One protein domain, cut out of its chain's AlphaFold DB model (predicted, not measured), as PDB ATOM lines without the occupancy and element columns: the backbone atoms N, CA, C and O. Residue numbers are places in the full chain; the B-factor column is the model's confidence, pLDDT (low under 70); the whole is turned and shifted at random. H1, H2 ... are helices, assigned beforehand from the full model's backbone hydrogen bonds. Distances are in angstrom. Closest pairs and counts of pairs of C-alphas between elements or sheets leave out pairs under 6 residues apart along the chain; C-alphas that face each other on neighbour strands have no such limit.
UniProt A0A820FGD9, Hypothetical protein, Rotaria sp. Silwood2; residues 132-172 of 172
ATOM      1  N   CYS A 132      29.355 -57.355  43.454       80.69
ATOM      2  CA  CYS A 132      30.743 -57.707  43.736       80.69
ATOM      3  C   CYS A 132      31.379 -56.681  44.687       80.69
ATOM      4  O   CYS A 132      31.446 -55.491  44.371       80.69
ATOM      5  N   ASN A 133      31.920 -57.150  45.815       81.81
ATOM      6  CA  ASN A 133      32.597 -56.297  46.797       81.81
ATOM      7  C   ASN A 133      33.766 -55.503  46.195       81.81
ATOM      8  O   ASN A 133      33.994 -54.367  46.597       81.81
ATOM      9  N   GLY A 134      34.486 -56.065  45.216       80.56
ATOM     10  CA  GLY A 134      35.567 -55.355  44.525       80.56
ATOM     11  C   GLY A 134      35.063 -54.144  43.737       80.56
ATOM     12  O   GLY A 134      35.664 -53.075  43.800       80.56
ATOM     13  N   HIS A 135      33.916 -54.283  43.062       78.69
ATOM     14  CA  HIS A 135      33.279 -53.173  42.355       78.69
ATOM     15  C   HIS A 135      32.789 -52.096  43.331       78.69
ATOM     16  O   HIS A 135      33.080 -50.919  43.133       78.69
ATOM     17  N   VAL A 136      32.111 -52.501  44.413       83.94
ATOM     18  CA  VAL A 136      31.625 -51.577  45.454       83.94
ATOM     19  C   VAL A 136      32.785 -50.812  46.094       83.94
ATOM     20  O   VAL A 136      32.721 -49.593  46.220       83.94
ATOM     21  N   LEU A 137      33.878 -51.502  46.435       85.50
ATOM     22  CA  LEU A 137      35.071 -50.868  46.989       85.50
ATOM     23  C   LEU A 137      35.691 -49.871  46.005       85.50
ATOM     24  O   LEU A 137      36.049 -48.766  46.404       85.50
ATOM     25  N   ASN A 138      35.803 -50.240  44.727       86.81
ATOM     26  CA  ASN A 138      36.336 -49.347  43.705       86.81
ATOM     27  C   ASN A 138      35.475 -48.086  43.538       86.81
ATOM     28  O   ASN A 138      36.027 -46.995  43.448       86.81
ATOM     29  N   LEU A 139      34.143 -48.213  43.555       86.06
ATOM     30  CA  LEU A 139      33.240 -47.058  43.534       86.06
ATOM     31  C   LEU A 139      33.476 -46.140  44.735       86.06
ATOM     32  O   LEU A 139      33.723 -44.953  44.550       86.06
ATOM     33  N   CYS A 140      33.518 -46.694  45.951       89.12
ATOM     34  CA  CYS A 140      33.817 -45.903  47.144       89.12
ATOM     35  C   CYS A 140      35.177 -45.193  47.045       89.12
ATOM     36  O   CYS A 140      35.305 -44.043  47.460       89.12
ATOM     37  N   LEU A 141      36.202 -45.852  46.495       89.19
ATOM     38  CA  LEU A 141      37.524 -45.249  46.302       89.19
ATOM     39  C   LEU A 141      37.503 -44.104  45.286       89.19
ATOM     40  O   LEU A 141      38.176 -43.095  45.510       89.19
ATOM     41  N   VAL A 142      36.749 -44.242  44.194       88.38
ATOM     42  CA  VAL A 142      36.565 -43.172  43.205       88.38
ATOM     43  C   VAL A 142      35.859 -41.981  43.850       88.38
ATOM     44  O   VAL A 142      36.393 -40.873  43.789       88.38
ATOM     45  N   ASP A 143      34.754 -42.210  44.562       91.12
ATOM     46  CA  ASP A 143      33.995 -41.154  45.244       91.12
ATOM     47  C   ASP A 143      34.870 -40.386  46.249       91.12
ATOM     48  O   ASP A 143      34.888 -39.151  46.283       91.12
ATOM     49  N   ILE A 144      35.667 -41.108  47.044       88.62
ATOM     50  CA  ILE A 144      36.617 -40.504  47.989       88.62
ATOM     51  C   ILE A 144      37.703 -39.717  47.243       88.62
ATOM     52  O   ILE A 144      38.067 -38.612  47.655       88.62
ATOM     53  N   SER A 145      38.220 -40.259  46.139       90.19
ATOM     54  CA  SER A 145      39.259 -39.607  45.336       90.19
ATOM     55  C   SER A 145      38.774 -38.300  44.712       90.19
ATOM     56  O   SER A 145      39.559 -37.360  44.589       90.19
ATOM     57  N   GLU A 146      37.491 -38.208  44.357       89.56
ATOM     58  CA  GLU A 146      36.868 -36.983  43.848       89.56
ATOM     59  C   GLU A 146      36.554 -35.965  44.952       89.56
ATOM     60  O   GLU A 146      36.678 -34.752  44.731       89.56
ATOM     61  N   ALA A 147      36.193 -36.442  46.147       92.38
ATOM     62  CA  ALA A 147      35.913 -35.600  47.305       92.38
ATOM     63  C   ALA A 147      37.177 -34.912  47.856       92.38
ATOM     64  O   ALA A 147      37.126 -33.762  48.299       92.38
ATOM     65  N   VAL A 148      38.334 -35.582  47.806       94.56
ATOM     66  CA  VAL A 148      39.602 -35.027  48.297       94.56
ATOM     67  C   VAL A 148      40.302 -34.229  47.195       94.56
ATOM     68  O   VAL A 148      40.952 -34.784  46.311       94.56
ATOM     69  N   VAL A 149      40.243 -32.896  47.295       93.69
ATOM     70  CA  VAL A 149      40.763 -31.951  46.283       93.69
ATOM     71  C   VAL A 149      42.202 -32.255  45.850       93.69
ATOM     72  O   VAL A 149      42.494 -32.235  44.657       93.69
ATOM     73  N   HIS A 150      43.104 -32.556  46.787       93.75
ATOM     74  CA  HIS A 150      44.503 -32.852  46.463       93.75
ATOM     75  C   HIS A 150      44.662 -34.132  45.630       93.75
ATOM     76  O   HIS A 150      45.455 -34.151  44.691       93.75
ATOM     77  N   ILE A 151      43.890 -35.173  45.949       89.50
ATOM     78  CA  ILE A 151      43.911 -36.457  45.240       89.50
ATOM     79  C   ILE A 151      43.309 -36.279  43.847       89.50
ATOM     80  O   ILE A 151      43.948 -36.622  42.853       89.50
ATOM     81  N   ARG A 152      42.138 -35.641  43.758       92.94
ATOM     82  CA  ARG A 152      41.492 -35.303  42.486       92.94
ATOM     83  C   ARG A 152      42.416 -34.513  41.561       92.94
ATOM     84  O   ARG A 152      42.557 -34.850  40.388       92.94
ATOM     85  N   ASN A 153      43.063 -33.470  42.083       92.94
ATOM     86  CA  ASN A 153      43.975 -32.637  41.300       92.94
ATOM     87  C   ASN A 153      45.196 -33.438  40.827       92.94
ATOM     88  O   ASN A 153      45.613 -33.278  39.683       92.94
ATOM     89  N   ASN A 154      45.736 -34.326  41.668       92.44
ATOM     90  CA  ASN A 154      46.833 -35.217  41.290       92.44
ATOM     91  C   ASN A 154      46.432 -36.133  40.119       92.44
ATOM     92  O   ASN A 154      47.093 -36.121  39.081       92.44
ATOM     93  N   PHE A 155      45.290 -36.826  40.211       90.88
ATOM     94  CA  PHE A 155      44.775 -37.635  39.099       90.88
ATOM     95  C   PHE A 155      44.531 -36.809  37.827       90.88
ATOM     96  O   PHE A 155      44.812 -37.279  36.725       90.88
ATOM     97  N   GLY A 156      44.069 -35.561  37.964       89.81
ATOM     98  CA  GLY A 156      43.927 -34.625  36.846       89.81
ATOM     99  C   GLY A 156      45.257 -34.301  36.156       89.81
ATOM    100  O   GLY A 156      45.334 -34.314  34.926       89.81
ATOM    101  N   ILE A 157      46.320 -34.067  36.929       93.38
ATOM    102  CA  ILE A 157      47.672 -33.834  36.401       93.38
ATOM    103  C   ILE A 157      48.190 -35.083  35.683       93.38
ATOM    104  O   ILE A 157      48.642 -34.982  34.544       93.38
ATOM    105  N   VAL A 158      48.074 -36.262  36.301       92.62
ATOM    106  CA  VAL A 158      48.509 -37.533  35.699       92.62
ATOM    107  C   VAL A 158      47.770 -37.802  34.388       92.62
ATOM    108  O   VAL A 158      48.403 -38.130  33.387       92.62
ATOM    109  N   LYS A 159      46.449 -37.595  34.353       90.25
ATOM    110  CA  LYS A 159      45.643 -37.736  33.132       90.25
ATOM    111  C   LYS A 159      46.082 -36.760  32.040       90.25
ATOM    112  O   LYS A 159      46.151 -37.133  30.873       90.25
ATOM    113  N   SER A 160      46.410 -35.524  32.415       91.50
ATOM    114  CA  SER A 160      46.893 -34.507  31.475       91.50
ATOM    115  C   SER A 160      48.252 -34.886  30.883       91.50
ATOM    116  O   SER A 160      48.452 -34.764  29.676       91.50
ATOM    117  N   LEU A 161      49.162 -35.404  31.714       91.44
ATOM    118  CA  LEU A 161      50.466 -35.905  31.280       91.44
ATOM    119  C   LEU A 161      50.326 -37.121  30.355       91.44
ATOM    120  O   LEU A 161      50.970 -37.172  29.313       91.44
ATOM    121  N   TYR A 162      49.464 -38.075  30.714       89.88
ATOM    122  CA  TYR A 162      49.174 -39.244  29.886       89.88
ATOM    123  C   TYR A 162      48.652 -38.828  28.504       89.88
ATOM    124  O   TYR A 162      49.224 -39.231  27.495       89.88
ATOM    125  N   ASN A 163      47.644 -37.950  28.455       89.81
ATOM    126  CA  ASN A 163      47.092 -37.449  27.195       89.81
ATOM    127  C   ASN A 163      48.151 -36.722  26.354       89.81
ATOM    128  O   ASN A 163      48.161 -36.854  25.134       89.81
ATOM    129  N   PHE A 164      49.050 -35.961  26.988       89.94
ATOM    130  CA  PHE A 164      50.160 -35.301  26.299       89.94
ATOM    131  C   PHE A 164      51.131 -36.313  25.670       89.94
ATOM    132  O   PHE A 164      51.542 -36.135  24.525       89.94
ATOM    133  N   ILE A 165      51.475 -37.384  26.393       88.31
ATOM    134  CA  ILE A 165      52.354 -38.451  25.896       88.31
ATOM    135  C   ILE A 165      51.672 -39.244  24.772       88.31
ATOM    136  O   ILE A 165      52.308 -39.512  23.757       88.31
ATOM    137  N   GLU A 166      50.392 -39.592  24.920       86.44
ATOM    138  CA  GLU A 166      49.625 -40.332  23.908       86.44
ATOM    139  C   GLU A 166      49.414 -39.512  22.625       86.44
ATOM    140  O   GLU A 166      49.549 -40.040  21.524       86.44
ATOM    141  N   ALA A 167      49.128 -38.213  22.756       81.56
ATOM    142  CA  ALA A 167      48.957 -37.306  21.622       81.56
ATOM    143  C   ALA A 167      50.284 -36.922  20.942       81.56
ATOM    144  O   ALA A 167      50.269 -36.343  19.853       81.56
ATOM    145  N   SER A 168      51.432 -37.224  21.557       79.19
ATOM    146  CA  SER A 168      52.729 -37.008  20.926       79.19
ATOM    147  C   SER A 168      52.889 -37.986  19.755       79.19
ATOM    148  O   SER A 168      52.843 -39.201  19.964       79.19
ATOM    149  N   PRO A 169      53.157 -37.511  18.523       66.38
ATOM    150  CA  PRO A 169      53.509 -38.395  17.422       66.38
ATOM    151  C   PRO A 169      54.713 -39.242  17.842       66.38
ATOM    152  O   PRO A 169      55.714 -38.688  18.311       66.38
ATOM    153  N   LYS A 170      54.635 -40.570  17.695       63.44
ATOM    154  CA  LYS A 170      55.810 -41.437  17.853       63.44
ATOM    155  C   LYS A 170      56.905 -40.910  16.924       63.44
ATOM    156  O   LYS A 170      56.771 -40.998  15.706       63.44
ATOM    157  N   ARG A 171      57.981 -40.358  17.488       53.19
ATOM    158  CA  ARG A 171      59.236 -40.222  16.748       53.19
ATOM    159  C   ARG A 171      59.809 -41.634  16.654       53.19
ATOM    160  O   ARG A 171      60.133 -42.219  17.686       53.19
ATOM    161  N   HIS A 172      59.769 -42.190  15.444       46.16
ATOM    162  CA  HIS A 172      60.540 -43.371  15.066       46.16
ATOM    163  C   HIS A 172      62.030 -43.148  15.330       46.16
ATOM    164  O   HIS A 172      62.476 -41.984  15.188       46.16
TER     165      HIS A 172
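This is residues 132 to 172 of the 172 residues of the protein "Hypothetical protein" of Rotaria sp. Silwood2 (UniProt A0A820FGD9). Two helices, H1 and then H2, meet near their ends in an open L, with a short tail past H2. The long arms of the L, residues 132 to 141 and 156 to 172, stand free. The printed part has 41 residues with two named helices and no named strand; the class is all helix. It is extended, with a radius of gyration of the C-alphas of 14.6 A, and flat, spanning 44 by 26 by 8 A.

H1, residues 133 to 147, begins at C-alpha 133 (32.597, -56.297, 46.797) and is 21.0 A long from first to last C-alpha. H2, residues 149 to 167, is 26.5 A long and ends at C-alpha 167 (48.957, -37.306, 21.622).

H1 and H2 only just touch, and only at the corner by their link, with 3 pairs of C-alphas within 8 A. H1 touches H2 with residues 145 to 146 alone, and H2 touches H1 with residues 151 to 152 alone; the closest C-alphas of the two helices, those of Glu 146 and Arg 152, are 5.1 A apart. Their lines are about perpendicular, at 80 degrees. In H1 and H2 every O i to N i+4 pair is within hydrogen-bond range.

The C-alphas farthest apart, of Asn 133 and His 172, are 44.2 A apart. The printed part has no cut, and the link from H1 to H2 is tight. Mean pLDDT of the printed part is 85.5; residues 169 to 172 are under 70.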